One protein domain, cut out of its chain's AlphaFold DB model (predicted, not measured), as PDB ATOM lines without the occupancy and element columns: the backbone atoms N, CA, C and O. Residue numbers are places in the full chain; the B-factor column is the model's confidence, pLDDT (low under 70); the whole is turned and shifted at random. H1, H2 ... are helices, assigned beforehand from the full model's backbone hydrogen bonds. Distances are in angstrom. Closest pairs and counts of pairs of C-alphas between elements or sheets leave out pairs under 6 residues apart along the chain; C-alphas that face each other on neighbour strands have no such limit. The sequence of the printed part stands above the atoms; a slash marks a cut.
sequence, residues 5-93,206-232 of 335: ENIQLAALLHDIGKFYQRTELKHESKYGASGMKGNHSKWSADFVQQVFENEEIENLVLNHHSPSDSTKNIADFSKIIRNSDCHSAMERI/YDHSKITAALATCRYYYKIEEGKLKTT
ATOM      1  N   GLU A   5      17.603  -4.629 -13.849       91.75
ATOM      2  CA  GLU A   5      17.651  -5.089 -15.235       91.75
ATOM      3  C   GLU A   5      16.456  -4.579 -16.055       91.75
ATOM      4  O   GLU A   5      16.644  -4.109 -17.175       91.75
ATOM      5  N   ASN A   6      15.243  -4.554 -15.488       93.38
ATOM      6  CA  ASN A   6      14.055  -4.017 -16.165       93.38
ATOM      7  C   ASN A   6      14.210  -2.514 -16.436       93.38
ATOM      8  O   ASN A   6      13.855  -2.041 -17.512       93.38
ATOM      9  N   ILE A   7      14.793  -1.763 -15.497       93.62
ATOM     10  CA  ILE A   7      15.060  -0.325 -15.666       93.62
ATOM     11  C   ILE A   7      16.143  -0.098 -16.722       93.62
ATOM     12  O   ILE A   7      16.014   0.804 -17.548       93.62
ATOM     13  N   GLN A   8      17.197  -0.913 -16.718       95.38
ATOM     14  CA  GLN A   8      18.270  -0.861 -17.708       95.38
ATOM     15  C   GLN A   8      17.747  -1.154 -19.115       95.38
ATOM     16  O   GLN A   8      18.028  -0.394 -20.042       95.38
ATOM     17  N   LEU A   9      16.945  -2.210 -19.268       95.56
ATOM     18  CA  LEU A   9      16.312  -2.572 -20.535       95.56
ATOM     19  C   LEU A   9      15.313  -1.506 -20.991       95.56
ATOM     20  O   LEU A   9      15.367  -1.083 -22.145       95.56
ATOM     21  N   ALA A  10      14.463  -0.999 -20.094       95.50
ATOM     22  CA  ALA A  10      13.538   0.086 -20.410       95.50
ATOM     23  C   ALA A  10      14.284   1.356 -20.846       95.50
ATOM     24  O   ALA A  10      13.903   1.987 -21.828       95.50
ATOM     25  N   ALA A  11      15.381   1.713 -20.175       96.44
ATOM     26  CA  ALA A  11      16.209   2.859 -20.544       96.44
ATOM     27  C   ALA A  11      16.940   2.655 -21.880       96.44
ATOM     28  O   ALA A  11      17.060   3.598 -22.657       96.44
ATOM     29  N   LEU A  12      17.388   1.439 -22.197       97.62
ATOM     30  CA  LEU A  12      17.991   1.125 -23.495       97.62
ATOM     31  C   LEU A  12      16.952   1.205 -24.632       97.62
ATOM     32  O   LEU A  12      17.252   1.697 -25.721       97.62
ATOM     33  N   LEU A  13      15.722   0.754 -24.374       96.69
ATOM     34  CA  LEU A  13      14.670   0.593 -25.381       96.69
ATOM     35  C   LEU A  13      13.640   1.733 -25.419       96.69
ATOM     36  O   LEU A  13      12.777   1.713 -26.290       96.69
ATOM     37  N   HIS A  14      13.721   2.741 -24.543       94.62
ATOM     38  CA  HIS A  14      12.723   3.822 -24.449       94.62
ATOM     39  C   HIS A  14      12.408   4.481 -25.808       94.62
ATOM     40  O   HIS A  14      11.247   4.741 -26.134       94.62
ATOM     41  N   ASP A  15      13.441   4.651 -26.632       94.31
ATOM     42  CA  ASP A  15      13.401   5.310 -27.934       94.31
ATOM     43  C   ASP A  15      13.375   4.341 -29.135       94.31
ATOM     44  O   ASP A  15      13.386   4.792 -30.284       94.31
ATOM     45  N   ILE A  16      13.301   3.014 -28.928       95.62
ATOM     46  CA  ILE A  16      13.276   2.033 -30.038       95.62
ATOM     47  C   ILE A  16      12.088   2.255 -30.983       95.62
ATOM     48  O   ILE A  16      12.168   2.016 -32.189       95.62
ATOM     49  N   GLY A  17      11.001   2.817 -30.459       92.44
ATOM     50  CA  GLY A  17       9.834   3.228 -31.217       92.44
ATOM     51  C   GLY A  17      10.132   4.279 -32.280       92.44
ATOM     52  O   GLY A  17       9.369   4.378 -33.232       92.44
ATOM     53  N   LYS A  18      11.244   5.027 -32.205       91.56
ATOM     54  CA  LYS A  18      11.685   5.911 -33.298       91.56
ATOM     55  C   LYS A  18      12.079   5.106 -34.533       91.56
ATOM     56  O   LYS A  18      11.708   5.485 -35.642       91.56
ATOM     57  N   PHE A  19      12.786   3.991 -34.350       94.19
ATOM     58  CA  PHE A  19      13.114   3.069 -35.437       94.19
ATOM     59  C   PHE A  19      11.826   2.462 -36.009       94.19
ATOM     60  O   PHE A  19      11.559   2.597 -37.203       94.19
ATOM     61  N   TYR A  20      10.972   1.910 -35.145       93.12
ATOM     62  CA  TYR A  20       9.722   1.280 -35.566       93.12
ATOM     63  C   TYR A  20       8.771   2.265 -36.274       93.12
ATOM     64  O   TYR A  20       8.280   1.983 -37.363       93.12
ATOM     65  N   GLN A  21       8.575   3.470 -35.740       90.31
ATOM     66  CA  GLN A  21       7.713   4.501 -36.327       90.31
ATOM     67  C   GLN A  21       8.179   4.945 -37.724       90.31
ATOM     68  O   GLN A  21       7.349   5.230 -38.593       90.31
ATOM     69  N   ARG A  22       9.495   4.993 -37.973       89.81
ATOM     70  CA  ARG A  22      10.062   5.373 -39.282       89.81
ATOM     71  C   ARG A  22       9.813   4.328 -40.373       89.81
ATOM     72  O   ARG A  22       9.904   4.665 -41.550       89.81
ATOM     73  N   THR A  23       9.409   3.109 -40.007       89.31
ATOM     74  CA  THR A  23       8.936   2.085 -40.957       89.31
ATOM     75  C   THR A  23       7.512   2.336 -41.468       89.31
ATOM     76  O   THR A  23       7.087   1.682 -42.416       89.31
ATOM     77  N   GLU A  24       6.750   3.244 -40.847       88.06
ATOM     78  CA  GLU A  24       5.311   3.467 -41.092       88.06
ATOM     79  C   GLU A  24       4.391   2.273 -40.785       88.06
ATOM     80  O   GLU A  24       3.200   2.303 -41.105       88.06
ATOM     81  N   LEU A  25       4.909   1.231 -40.135       87.25
ATOM     82  CA  LEU A  25       4.081   0.189 -39.544       87.25
ATOM     83  C   LEU A  25       3.285   0.762 -38.362       87.25
ATOM     84  O   LEU A  25       3.744   1.657 -37.642       87.25
ATOM     85  N   LYS A  26       2.057   0.274 -38.188       86.69
ATOM     86  CA  LYS A  26       1.164   0.714 -37.112       86.69
ATOM     87  C   LYS A  26       1.458  -0.075 -35.841       86.69
ATOM     88  O   LYS A  26       1.629  -1.285 -35.916       86.69
ATOM     89  N   HIS A  27       1.448   0.614 -34.705       84.94
ATOM     90  CA  HIS A  27       1.418  -0.034 -33.399       84.94
ATOM     91  C   HIS A  27       0.012  -0.583 -33.091       84.94
ATOM     92  O   HIS A  27      -0.972  -0.163 -33.712       84.94
ATOM     93  N   GLU A  28      -0.107  -1.464 -32.096       83.56
ATOM     94  CA  GLU A  28      -1.411  -1.948 -31.626       83.56
ATOM     95  C   GLU A  28      -2.337  -0.816 -31.149       83.56
ATOM     96  O   GLU A  28      -1.919   0.146 -30.498       83.56
ATOM     97  N   SER A  29      -3.636  -0.941 -31.437       77.62
ATOM     98  CA  SER A  29      -4.646   0.088 -31.145       77.62
ATOM     99  C   SER A  29      -4.823   0.383 -29.654       77.62
ATOM    100  O   SER A  29      -5.251   1.487 -29.315       77.62
ATOM    101  N   LYS A  30      -4.451  -0.546 -28.761       80.75
ATOM    102  CA  LYS A  30      -4.529  -0.369 -27.299       80.75
ATOM    103  C   LYS A  30      -3.688   0.806 -26.784       80.75
ATOM    104  O   LYS A  30      -4.055   1.438 -25.801       80.75
ATOM    105  N   TYR A  31      -2.636   1.184 -27.511       78.44
ATOM    106  CA  TYR A  31      -1.810   2.360 -27.211       78.44
ATOM    107  C   TYR A  31      -2.359   3.667 -27.829       78.44
ATOM    108  O   TYR A  31      -1.757   4.736 -27.712       78.44
ATOM    109  N   GLY A  32      -3.496   3.594 -28.533       58.09
ATOM    110  CA  GLY A  32      -4.041   4.644 -29.398       58.09
ATOM    111  C   GLY A  32      -4.724   5.825 -28.703       58.09
ATOM    112  O   GLY A  32      -4.993   6.817 -29.377       58.09
ATOM    113  N   ALA A  33      -4.967   5.779 -27.389       51.34
ATOM    114  CA  ALA A  33      -5.744   6.807 -26.680       51.34
ATOM    115  C   ALA A  33      -4.915   7.789 -25.822       51.34
ATOM    116  O   ALA A  33      -5.416   8.849 -25.453       51.34
ATOM    117  N   SER A  34      -3.644   7.494 -25.534       42.53
ATOM    118  CA  SER A  34      -2.858   8.238 -24.532       42.53
ATOM    119  C   SER A  34      -1.840   9.186 -25.182       42.53
ATOM    120  O   SER A  34      -0.985   8.747 -25.943       42.53
ATOM    121  N   GLY A  35      -1.900  10.488 -24.883       40.59
ATOM    122  CA  GLY A  35      -0.770  11.427 -25.004       40.59
ATOM    123  C   GLY A  35      -0.474  12.026 -26.391       40.59
ATOM    124  O   GLY A  35       0.081  11.375 -27.272       40.59
ATOM    125  N   MET A  36      -0.739  13.329 -26.546       37.00
ATOM    126  CA  MET A  36      -0.266  14.189 -27.651       37.00
ATOM    127  C   MET A  36       1.238  14.548 -27.565       37.00
ATOM    128  O   MET A  36       1.743  15.300 -28.397       37.00
ATOM    129  N   LYS A  37       1.979  14.041 -26.568       43.03
ATOM    130  CA  LYS A  37       3.413  14.306 -26.369       43.03
ATOM    131  C   LYS A  37       4.156  12.976 -26.225       43.03
ATOM    132  O   LYS A  37       3.822  12.200 -25.342       43.03
ATOM    133  N   GLY A  38       5.131  12.719 -27.103       55.41
ATOM    134  CA  GLY A  38       5.919  11.477 -27.097       55.41
ATOM    135  C   GLY A  38       5.379  10.358 -27.997       55.41
ATOM    136  O   GLY A  38       5.359   9.211 -27.585       55.41
ATOM    137  N   ASN A  39       4.956  10.656 -29.235       71.75
ATOM    138  CA  ASN A  39       4.319   9.666 -30.123       71.75
ATOM    139  C   ASN A  39       5.078   8.336 -30.255       71.75
ATOM    140  O   ASN A  39       4.428   7.303 -30.327       71.75
ATOM    141  N   HIS A  40       6.415   8.335 -30.269       83.94
ATOM    142  CA  HIS A  40       7.192   7.106 -30.446       83.94
ATOM    143  C   HIS A  40       7.097   6.143 -29.250       83.94
ATOM    144  O   HIS A  40       7.283   4.950 -29.461       83.94
ATOM    145  N   SER A  41       6.772   6.606 -28.032       86.75
ATOM    146  CA  SER A  41       6.727   5.730 -26.850       86.75
ATOM    147  C   SER A  41       5.682   4.621 -26.990       86.75
ATOM    148  O   SER A  41       5.882   3.525 -26.482       86.75
ATOM    149  N   LYS A  42       4.623   4.859 -27.777       88.44
ATOM    150  CA  LYS A  42       3.609   3.858 -28.156       88.44
ATOM    151  C   LYS A  42       4.191   2.721 -28.985       88.44
ATOM    152  O   LYS A  42       3.899   1.561 -28.731       88.44
ATOM    153  N   TRP A  43       5.027   3.055 -29.968       92.12
ATOM    154  CA  TRP A  43       5.733   2.059 -30.774       92.12
ATOM    155  C   TRP A  43       6.776   1.326 -29.931       92.12
ATOM    156  O   TRP A  43       6.946   0.123 -30.094       92.12
ATOM    157  N   SER A  44       7.457   2.026 -29.019       93.56
ATOM    158  CA  SER A  44       8.400   1.390 -28.100       93.56
ATOM    159  C   SER A  44       7.688   0.389 -27.176       93.56
ATOM    160  O   SER A  44       8.159  -0.733 -27.033       93.56
ATOM    161  N   ALA A  45       6.539   0.762 -26.602       92.12
ATOM    162  CA  ALA A  45       5.724  -0.109 -25.752       92.12
ATOM    163  C   ALA A  45       5.174  -1.318 -26.524       92.12
ATOM    164  O   ALA A  45       5.281  -2.447 -26.056       92.12
ATOM    165  N   ASP A  46       4.673  -1.105 -27.745       92.81
ATOM    166  CA  ASP A  46       4.232  -2.187 -28.632       92.81
ATOM    167  C   ASP A  46       5.355  -3.192 -28.920       92.81
ATOM    168  O   ASP A  46       5.174  -4.397 -28.758       92.81
ATOM    169  N   PHE A  47       6.545  -2.697 -29.266       94.19
ATOM    170  CA  PHE A  47       7.715  -3.547 -29.465       94.19
ATOM    171  C   PHE A  47       8.084  -4.328 -28.198       94.19
ATOM    172  O   PHE A  47       8.303  -5.536 -28.267       94.19
ATOM    173  N   VAL A  48       8.142  -3.659 -27.042       93.50
ATOM    174  CA  VAL A  48       8.486  -4.306 -25.769       93.50
ATOM    175  C   VAL A  48       7.488  -5.406 -25.436       93.50
ATOM    176  O   VAL A  48       7.902  -6.506 -25.075       93.50
ATOM    177  N   GLN A  49       6.195  -5.151 -25.614       92.44
ATOM    178  CA  GLN A  49       5.172  -6.140 -25.307       92.44
ATOM    179  C   GLN A  49       5.267  -7.372 -26.212       92.44
ATOM    180  O   GLN A  49       5.121  -8.489 -25.729       92.44
ATOM    181  N   GLN A  50       5.573  -7.192 -27.502       91.06
ATOM    182  CA  GLN A  50       5.760  -8.304 -28.444       91.06
ATOM    183  C   GLN A  50       6.995  -9.167 -28.150       91.06
ATOM    184  O   GLN A  50       7.054 -10.312 -28.595       91.06
ATOM    185  N   VAL A  51       8.004  -8.610 -27.477       91.31
ATOM    186  CA  VAL A  51       9.309  -9.260 -27.292       91.31
ATOM    187  C   VAL A  51       9.499  -9.814 -25.882       91.31
ATOM    188  O   VAL A  51      10.069 -10.890 -25.729       91.31
ATOM    189  N   PHE A  52       9.074  -9.076 -24.857       88.75
ATOM    190  CA  PHE A  52       9.340  -9.407 -23.455       88.75
ATOM    191  C   PHE A  52       8.108  -9.903 -22.701       88.75
ATOM    192  O   PHE A  52       8.286 -10.540 -21.667       88.75
ATOM    193  N   GLU A  53       6.895  -9.563 -23.162       87.19
ATOM    194  CA  GLU A  53       5.639  -9.800 -22.431       87.19
ATOM    195  C   GLU A  53       5.720  -9.326 -20.959       87.19
ATOM    196  O   GLU A  53       5.243  -9.984 -20.036       87.19
ATOM    197  N   ASN A  54       6.390  -8.189 -20.729       88.56
ATOM    198  CA  ASN A  54       6.697  -7.662 -19.400       88.56
ATOM    199  C   ASN A  54       6.080  -6.271 -19.207       88.56
ATOM    200  O   ASN A  54       6.608  -5.265 -19.695       88.56
ATOM    201  N   GLU A  55       4.999  -6.224 -18.425       88.94
ATOM    202  CA  GLU A  55       4.233  -5.005 -18.146       88.94
ATOM    203  C   GLU A  55       5.063  -3.911 -17.456       88.94
ATOM    204  O   GLU A  55       4.794  -2.726 -17.643       88.94
ATOM    205  N   GLU A  56       6.074  -4.261 -16.653       89.94
ATOM    206  CA  GLU A  56       6.915  -3.263 -15.984       89.94
ATOM    207  C   GLU A  56       7.750  -2.495 -17.015       89.94
ATOM    208  O   GLU A  56       7.721  -1.265 -17.039       89.94
ATOM    209  N   ILE A  57       8.443  -3.210 -17.908       91.50
ATOM    210  CA  ILE A  57       9.251  -2.594 -18.972       91.50
ATOM    211  C   ILE A  57       8.343  -1.813 -19.929       91.50
ATOM    212  O   ILE A  57       8.664  -0.677 -20.282       91.50
ATOM    213  N   GLU A  58       7.192  -2.384 -20.305       91.38
ATOM    214  CA  GLU A  58       6.200  -1.730 -21.164       91.38
ATOM    215  C   GLU A  58       5.767  -0.380 -20.576       91.38
ATOM    216  O   GLU A  58       5.850   0.650 -21.248       91.38
ATOM    217  N   ASN A  59       5.379  -0.355 -19.297       88.69
ATOM    218  CA  ASN A  59       4.920   0.857 -18.627       88.69
ATOM    219  C   ASN A  59       6.029   1.903 -18.460       88.69
ATOM    220  O   ASN A  59       5.765   3.096 -18.630       88.69
ATOM    221  N   LEU A  60       7.258   1.484 -18.143       90.88
ATOM    222  CA  LEU A  60       8.406   2.391 -18.038       90.88
ATOM    223  C   LEU A  60       8.702   3.069 -19.377       90.88
ATOM    224  O   LEU A  60       8.924   4.280 -19.438       90.88
ATOM    225  N   VAL A  61       8.663   2.295 -20.460       90.69
ATOM    226  CA  VAL A  61       8.890   2.784 -21.819       90.69
ATOM    227  C   VAL A  61       7.734   3.657 -22.303       90.69
ATOM    228  O   VAL A  61       7.973   4.690 -22.925       90.69
ATOM    229  N   LEU A  62       6.484   3.318 -21.993       88.00
ATOM    230  CA  LEU A  62       5.322   4.109 -22.401       88.00
ATOM    231  C   LEU A  62       5.306   5.495 -21.735       88.00
ATOM    232  O   LEU A  62       5.049   6.504 -22.401       88.00
ATOM    233  N   ASN A  63       5.618   5.544 -20.436       84.56
ATOM    234  CA  ASN A  63       5.442   6.723 -19.585       84.56
ATOM    235  C   ASN A  63       6.709   7.576 -19.407       84.56
ATOM    236  O   ASN A  63       6.682   8.552 -18.655       84.56
ATOM    237  N   HIS A  64       7.818   7.271 -20.092       81.31
ATOM    238  CA  HIS A  64       9.074   8.002 -19.877       81.31
ATOM    239  C   HIS A  64       8.984   9.509 -20.203       81.31
ATOM    240  O   HIS A  64       9.642  10.306 -19.545       81.31
ATOM    241  N   HIS A  65       8.123   9.949 -21.132       78.69
ATOM    242  CA  HIS A  65       7.879  11.389 -21.368       78.69
ATOM    243  C   HIS A  65       6.955  12.026 -20.319       78.69
ATOM    244  O   HIS A  65       7.162  13.175 -19.921       78.69
ATOM    245  N   SER A  66       5.967  11.265 -19.833       77.69
ATOM    246  CA  SER A  66       4.919  11.723 -18.908       77.69
ATOM    247  C   SER A  66       4.759  10.771 -17.711       77.69
ATOM    248  O   SER A  66       3.791  10.019 -17.641       77.69
ATOM    249  N   PRO A  67       5.668  10.815 -16.719       72.62
ATOM    250  CA  PRO A  67       5.652   9.883 -15.587       72.62
ATOM    251  C   PRO A  67       4.436   9.978 -14.646       72.62
ATOM    252  O   PRO A  67       4.310   9.152 -13.744       72.62
ATOM    253  N   SER A  68       3.584  11.002 -14.778       63.38
ATOM    254  CA  SER A  68       2.481  11.302 -13.848       63.38
ATOM    255  C   SER A  68       1.329  10.298 -13.874       63.38
ATOM    256  O   SER A  68       0.578  10.236 -12.907       63.38
ATOM    257  N   ASP A  69       1.206   9.513 -14.943       60.34
ATOM    258  CA  ASP A  69      -0.006   8.737 -15.234       60.34
ATOM    259  C   ASP A  69       0.101   7.270 -14.763       60.34
ATOM    260  O   ASP A  69      -0.650   6.402 -15.200       60.34
ATOM    261  N   SER A  70       1.048   6.977 -13.863       63.75
ATOM    262  CA  SER A  70       1.412   5.618 -13.432       63.75
ATOM    263  C   SER A  70       1.441   5.454 -11.905       63.75
ATOM    264  O   SER A  70       1.368   6.429 -11.152       63.75
ATOM    265  N   THR A  71       1.538   4.209 -11.415       71.75
ATOM    266  CA  THR A  71       1.691   3.927  -9.974       71.75
ATOM    267  C   THR A  71       2.939   4.617  -9.410       71.75
ATOM    268  O   THR A  71       3.905   4.857 -10.130       71.75
ATOM    269  N   LYS A  72       2.957   4.928  -8.105       73.94
ATOM    270  CA  LYS A  72       4.022   5.742  -7.479       73.94
ATOM    271  C   LYS A  72       5.448   5.253  -7.792       73.94
ATOM    272  O   LYS A  72       6.323   6.079  -8.049       73.94
ATOM    273  N   ASN A  73       5.678   3.940  -7.793       75.56
ATOM    274  CA  ASN A  73       6.994   3.374  -8.087       75.56
ATOM    275  C   ASN A  73       7.360   3.495  -9.574       75.56
ATOM    276  O   ASN A  73       8.434   4.008  -9.892       75.56
ATOM    277  N   ILE A  74       6.449   3.121 -10.479       80.12
ATOM    278  CA  ILE A  74       6.638   3.262 -11.933       80.12
ATOM    279  C   ILE A  74       6.869   4.731 -12.297       80.12
ATOM    280  O   ILE A  74       7.757   5.034 -13.093       80.12
ATOM    281  N   ALA A  75       6.145   5.654 -11.664       82.31
ATOM    282  CA  ALA A  75       6.304   7.086 -11.864       82.31
ATOM    283  C   ALA A  75       7.718   7.555 -11.500       82.31
ATOM    284  O   ALA A  75       8.308   8.378 -12.199       82.31
ATOM    285  N   ASP A  76       8.302   7.038 -10.422       85.56
ATOM    286  CA  ASP A  76       9.647   7.432 -10.024       85.56
ATOM    287  C   ASP A  76      10.746   6.864 -10.931       85.56
ATOM    288  O   ASP A  76      11.695   7.585 -11.244       85.56
ATOM    289  N   PHE A  77      10.641   5.610 -11.375       88.62
ATOM    290  CA  PHE A  77      11.608   5.057 -12.332       88.62
ATOM    291  C   PHE A  77      11.437   5.652 -13.725       88.62
ATOM    292  O   PHE A  77      12.430   5.950 -14.384       88.62
ATOM    293  N   SER A  78      10.206   5.959 -14.127       88.44
ATOM    294  CA  SER A  78       9.940   6.717 -15.350       88.44
ATOM    295  C   SER A  78      10.583   8.108 -15.284       88.44
ATOM    296  O   SER A  78      11.168   8.549 -16.268       88.44
ATOM    297  N   LYS A  79      10.591   8.786 -14.120       89.19
ATOM    298  CA  LYS A  79      11.365  10.034 -13.925       89.19
ATOM    299  C   LYS A  79      12.876   9.809 -14.021       89.19
ATOM    300  O   LYS A  79      13.566  10.671 -14.558       89.19
ATOM    301  N   ILE A  80      13.396   8.689 -13.508       91.75
ATOM    302  CA  ILE A  80      14.817   8.333 -13.653       91.75
ATOM    303  C   ILE A  80      15.180   8.196 -15.132       91.75
ATOM    304  O   ILE A  80      16.159   8.808 -15.562       91.75
ATOM    305  N   ILE A  81      14.384   7.456 -15.910       92.88
ATOM    306  CA  ILE A  81      14.601   7.274 -17.350       92.88
ATOM    307  C   ILE A  81      14.485   8.620 -18.067       92.88
ATOM    308  O   ILE A  81      15.413   8.998 -18.771       92.88
ATOM    309  N   ARG A  82      13.428   9.398 -17.805       91.00
ATOM    310  CA  ARG A  82      13.226  10.731 -18.395       91.00
ATOM    311  C   ARG A  82      14.403  11.670 -18.164       91.00
ATOM    312  O   ARG A  82      14.885  12.312 -19.089       91.00
ATOM    313  N   ASN A  83      14.850  11.791 -16.915       90.75
ATOM    314  CA  ASN A  83      15.944  12.696 -16.588       90.75
ATOM    315  C   ASN A  83      17.274  12.179 -17.168       90.75
ATOM    316  O   ASN A  83      18.146  12.986 -17.475       90.75
ATOM    317  N   SER A  84      17.427  10.860 -17.338       92.81
ATOM    318  CA  SER A  84      18.579  10.257 -18.024       92.81
ATOM    319  C   SER A  84      18.567  10.541 -19.525       92.81
ATOM    320  O   SER A  84      19.597  10.946 -20.044       92.81
ATOM    321  N   ASP A  85      17.412  10.401 -20.182       92.44
ATOM    322  CA  ASP A  85      17.188  10.745 -21.595       92.44
ATOM    323  C   ASP A  85      17.453  12.233 -21.865       92.44
ATOM    324  O   ASP A  85      18.110  12.601 -22.832       92.44
ATOM    325  N   CYS A  86      17.019  13.110 -20.957       89.25
ATOM    326  CA  CYS A  86      17.337  14.531 -21.066       89.25
ATOM    327  C   CYS A  86      18.848  14.782 -20.940       89.25
ATOM    328  O   CYS A  86      19.407  15.530 -21.733       89.25
ATOM    329  N   HIS A  87      19.514  14.170 -19.956       89.88
ATOM    330  CA  HIS A  87      20.951  14.356 -19.727       89.88
ATOM    331  C   HIS A  87      21.828  13.773 -20.842       89.88
ATOM    332  O   HIS A  87      22.889  14.328 -21.103       89.88
ATOM    333  N   SER A  88      21.405  12.690 -21.497       88.75
ATOM    334  CA  SER A  88      22.112  12.106 -22.646       88.75
ATOM    335  C   SER A  88      21.947  12.904 -23.943       88.75
ATOM    336  O   SER A  88      22.594  12.585 -24.932       88.75
ATOM    337  N   ALA A  89      21.079  13.919 -23.936       85.19
ATOM    338  CA  ALA A  89      20.756  14.756 -25.083       85.19
ATOM    339  C   ALA A  89      21.030  16.253 -24.844       85.19
ATOM    340  O   ALA A  89      20.655  17.079 -25.677       85.19
ATOM    341  N   MET A  90      21.627  16.624 -23.706       82.56
ATOM    342  CA  MET A  90      21.799  18.021 -23.278       82.56
ATOM    343  C   MET A  90      22.715  18.837 -24.198       82.56
ATOM    344  O   MET A  90      22.598  20.058 -24.250       82.56
ATOM    345  N   GLU A  91      23.628  18.178 -24.904       77.94
ATOM    346  CA  GLU A  91      24.573  18.783 -25.839       77.94
ATOM    347  C   GLU A  91      24.038  18.912 -27.272       77.94
ATOM    348  O   GLU A  91      24.761  19.397 -28.146       77.94
ATOM    349  N   ARG A  92      22.796  18.471 -27.532       81.06
ATOM    350  CA  ARG A  92      22.181  18.580 -28.858       81.06
ATOM    351  C   ARG A  92      22.130  20.036 -29.306       81.06
ATOM    352  O   ARG A  92      21.800  20.938 -28.542       81.06
ATOM    353  N   ILE A  93      22.432  20.240 -30.582       73.75
ATOM    354  CA  ILE A  93      22.338  21.545 -31.226       73.75
ATOM    355  C   ILE A  93      20.940  21.669 -31.810       73.75
ATOM    356  O   ILE A  93      20.530  20.817 -32.602       73.75
ATOM    357  N   TYR A 206      21.740   4.225 -31.072       97.62
ATOM    358  CA  TYR A 206      22.517   3.345 -30.200       97.62
ATOM    359  C   TYR A 206      23.229   4.117 -29.085       97.62
ATOM    360  O   TYR A 206      23.077   3.761 -27.917       97.62
ATOM    361  N   ASP A 207      23.998   5.150 -29.433       96.25
ATOM    362  CA  ASP A 207      24.794   5.896 -28.456       96.25
ATOM    363  C   ASP A 207      23.882   6.619 -27.465       96.25
ATOM    364  O   ASP A 207      24.084   6.498 -26.257       96.25
ATOM    365  N   HIS A 208      22.816   7.265 -27.954       96.31
ATOM    366  CA  HIS A 208      21.791   7.881 -27.105       96.31
ATOM    367  C   HIS A 208      21.213   6.876 -26.101       96.31
ATOM    368  O   HIS A 208      21.292   7.077 -24.891       96.31
ATOM    369  N   SER A 209      20.702   5.742 -26.588       97.56
ATOM    370  CA  SER A 209      20.121   4.688 -25.752       97.56
ATOM    371  C   SER A 209      21.118   4.086 -24.758       97.56
ATOM    372  O   SER A 209      20.770   3.857 -23.598       97.56
ATOM    373  N   LYS A 210      22.366   3.844 -25.180       97.94
ATOM    374  CA  LYS A 210      23.435   3.326 -24.316       97.94
ATOM    375  C   LYS A 210      23.721   4.298 -23.171       97.94
ATOM    376  O   LYS A 210      23.755   3.879 -22.014       97.94
ATOM    377  N   ILE A 211      23.909   5.583 -23.471       97.12
ATOM    378  CA  ILE A 211      24.177   6.600 -22.446       97.12
ATOM    379  C   ILE A 211      22.971   6.751 -21.518       97.12
ATOM    380  O   ILE A 211      23.148   6.757 -20.300       97.12
ATOM    381  N   THR A 212      21.747   6.772 -22.050       97.06
ATOM    382  CA  THR A 212      20.523   6.811 -21.238       97.06
ATOM    383  C   THR A 212      20.458   5.635 -20.257       97.06
ATOM    384  O   THR A 212      20.198   5.849 -19.072       97.06
ATOM    385  N   ALA A 213      20.770   4.407 -20.690       97.75
ATOM    386  CA  ALA A 213      20.812   3.230 -19.815       97.75
ATOM    387  C   ALA A 213      21.905   3.313 -18.732       97.75
ATOM    388  O   ALA A 213      21.666   2.972 -17.566       97.75
ATOM    389  N   ALA A 214      23.089   3.819 -19.085       97.75
ATOM    390  CA  ALA A 214      24.178   4.039 -18.137       97.75
ATOM    391  C   ALA A 214      23.795   5.060 -17.053       97.75
ATOM    392  O   ALA A 214      23.951   4.798 -15.857       97.75
ATOM    393  N   LEU A 215      23.235   6.202 -17.462       96.12
ATOM    394  CA  LEU A 215      22.788   7.270 -16.566       96.12
ATOM    395  C   LEU A 215      21.609   6.832 -15.689       96.12
ATOM    396  O   LEU A 215      21.581   7.172 -14.501       96.12
ATOM    397  N   ALA A 216      20.677   6.047 -16.236       95.44
ATOM    398  CA  ALA A 216      19.557   5.481 -15.488       95.44
ATOM    399  C   ALA A 216      20.047   4.514 -14.403       95.44
ATOM    400  O   ALA A 216      19.591   4.604 -13.262       95.44
ATOM    401  N   THR A 217      21.041   3.673 -14.718       95.75
ATOM    402  CA  THR A 217      21.712   2.795 -13.740       95.75
ATOM    403  C   THR A 217      22.322   3.609 -12.598       95.75
ATOM    404  O   THR A 217      22.105   3.306 -11.425       95.75
ATOM    405  N   CYS A 218      23.041   4.691 -12.915       95.50
ATOM    406  CA  CYS A 218      23.631   5.552 -11.892       95.50
ATOM    407  C   CYS A 218      22.559   6.215 -11.013       95.50
ATOM    408  O   CYS A 218      22.653   6.195  -9.787       95.50
ATOM    409  N   ARG A 219      21.508   6.773 -11.620       93.75
ATOM    410  CA  ARG A 219      20.397   7.393 -10.885       93.75
ATOM    411  C   ARG A 219      19.655   6.396 -10.001       93.75
ATOM    412  O   ARG A 219      19.272   6.764  -8.893       93.75
ATOM    413  N   TYR A 220      19.467   5.161 -10.463       93.69
ATOM    414  CA  TYR A 220      18.859   4.095  -9.672       93.69
ATOM    415  C   TYR A 220      19.665   3.828  -8.402       93.69
ATOM    416  O   TYR A 220      19.133   3.978  -7.305       93.69
ATOM    417  N   TYR A 221      20.958   3.520  -8.534       93.81
ATOM    418  CA  TYR A 221      21.803   3.245  -7.373       93.81
ATOM    419  C   TYR A 221      21.894   4.437  -6.427       93.81
ATOM    420  O   TYR A 221      21.767   4.276  -5.215       93.81
ATOM    421  N   TYR A 222      22.013   5.644  -6.980       92.50
ATOM    422  CA  TYR A 222      22.001   6.866  -6.192       92.50
ATOM    423  C   TYR A 222      20.691   7.024  -5.404       92.50
ATOM    424  O   TYR A 222      20.716   7.358  -4.222       92.50
ATOM    425  N   LYS A 223      19.531   6.752  -6.018       90.12
ATOM    426  CA  LYS A 223      18.238   6.775  -5.319       90.12
ATOM    427  C   LYS A 223      18.189   5.751  -4.186       90.12
ATOM    428  O   LYS A 223      17.723   6.101  -3.106       90.12
ATOM    429  N   ILE A 224      18.610   4.515  -4.445       89.19
ATOM    430  CA  ILE A 224      18.500   3.413  -3.482       89.19
ATOM    431  C   ILE A 224      19.439   3.611  -2.285       89.19
ATOM    432  O   ILE A 224      19.017   3.368  -1.159       89.19
ATOM    433  N   GLU A 225      20.674   4.072  -2.502       87.31
ATOM    434  CA  GLU A 225      21.665   4.225  -1.425       87.31
ATOM    435  C   GLU A 225      21.514   5.550  -0.663       87.31
ATOM    436  O   GLU A 225      21.515   5.559   0.565       87.31
ATOM    437  N   GLU A 226      21.326   6.674  -1.362       81.12
ATOM    438  CA  GLU A 226      21.273   7.994  -0.717       81.12
ATOM    439  C   GLU A 226      19.852   8.407  -0.305       81.12
ATOM    440  O   GLU A 226      19.684   9.317   0.509       81.12
ATOM    441  N   GLY A 227      18.806   7.820  -0.907       77.00
ATOM    442  CA  GLY A 227      17.395   8.145  -0.640       77.00
ATOM    443  C   GLY A 227      16.965   9.576  -1.005       77.00
ATOM    444  O   GLY A 227      15.805   9.943  -0.830       77.00
ATOM    445  N   LYS A 228      17.888  10.403  -1.514       69.50
ATOM    446  CA  LYS A 228      17.744  11.859  -1.707       69.50
ATOM    447  C   LYS A 228      17.805  12.282  -3.174       69.50
ATOM    448  O   LYS A 228      18.176  13.420  -3.466       69.50
ATOM    449  N   LEU A 229      17.503  11.382  -4.112       78.81
ATOM    450  CA  LEU A 229      17.504  11.737  -5.530       78.81
ATOM    451  C   LEU A 229      16.412  12.780  -5.795       78.81
ATOM    452  O   LEU A 229      15.218  12.485  -5.698       78.81
ATOM    453  N   LYS A 230      16.814  14.001  -6.152       73.62
ATOM    454  CA  LYS A 230      15.870  15.031  -6.585       73.62
ATOM    455  C   LYS A 230      15.329  14.648  -7.959       73.62
ATOM    456  O   LYS A 230      16.039  14.694  -8.949       73.62
ATOM    457  N   THR A 231      14.051  14.297  -8.029       65.62
ATOM    458  CA  THR A 231      13.369  13.972  -9.298       65.62
ATOM    459  C   THR A 231      12.720  15.197  -9.957       65.62
ATOM    460  O   THR A 231      11.837  15.070 -10.809       65.62
ATOM    461  N   THR A 232      13.144  16.399  -9.548       62.41
ATOM    462  CA  THR A 232      12.743  17.677 -10.148       62.41
ATOM    463  C   THR A 232      13.252  17.790 -11.590       62.41
ATOM    464  O   THR A 232      13.950  16.906 -12.082       62.41
TER     465      THR A 232
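This is residues 5 to 93 and 206 to 232 of the 335 residues of the protein "HD domain protein" of Methanobrevibacter filiformis (UniProt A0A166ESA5). This is a crossed cluster of helices: H1, H5 and H6 pack on one another at one side, H4 packs on H1 and H5, and the helical hairpin H3 and H4 leads on to H2 at the far end. The long helix H6 crosses H5 and is apart from H2, H3 and H4, while residues 23 to 39 make a long loop at the end where H2 and H3 lie. The printed part has 116 residues with six named helices, in the order H1 to H6, and no named strand; the class is all helix. Helix packing is mostly crossed, with 2 of 7 touching pairs at a shallow tilt. It is compact, with a radius of gyration of the C-alphas of 13.6 A and spans of 42 by 34 by 25 A.

Find C-alpha 5 at (17.651, -5.089, -15.235); from there H1 runs over residues 5 to 13, 12.0 A long. Next comes H2, residues 16 to 22. Look for H3 at residues 40 to 52, 18.1 A long, and for H4 at residues 55 to 63. Find C-alpha 72 at (4.022, 5.742, -7.479), where H5 begins; it runs to residue 87, 22.6 A long. After the cut, H6 runs from residue 206 to residue 226, 29.9 A long, and ends at C-alpha 226 at (21.273, 7.994, -0.717).

Start with H1, which touches H6 along residues 209 to 217 of H6 alone; the closest C-alphas, of Ala 11 and Ala 213, are 4.7 A apart. They run opposite ways at a shallow tilt of 32 degrees, only just short of steep. Residues 77 to 81 of H5 alone touch H1, with the C-alphas of Ala 11 and Ile 81 closest at 5.7 A. H1 also touches H4, the same way at a steep tilt of 41 degrees, closest at the C-alphas of Ala 10 and Ile 57, 5.3 A. H2 touches H3 at a steep tilt of 62 degrees, closest at the C-alphas of Gly 17 and Ser 44, 3.9 A. H3 and H4 form a helical hairpin with a shallow tilt of 10 degrees, closest at the C-alphas of Ala 45 and Glu 58, 4.9 A. H4 touches H5 along residues 74 to 81 of H5 alone, closest at the C-alphas of Leu 60 and Ser 78, 5.3 A. H5 and H6 touch at a steep tilt of 50 degrees, opposite ways, with the C-alphas of Ser 84 and Thr 212 closest at 5.1 A. In H1, H2, H3, H4, H5 and H6, every O i to N i+4 pair is within hydrogen-bond range.

The two C-alphas farthest apart, of Glu 24 and Glu 226, are 43.7 A apart. Residues 94 to 205 are not printed, and C-alphas 93 and 206 stand 18.2 A apart across this cut. The link from H2 to H3 is long, with 17 residues. The mean pLDDT of the printed part is 85.1; look for values under 70 at residues 32 to 38, 68 to 70, 228, and 231 to 232.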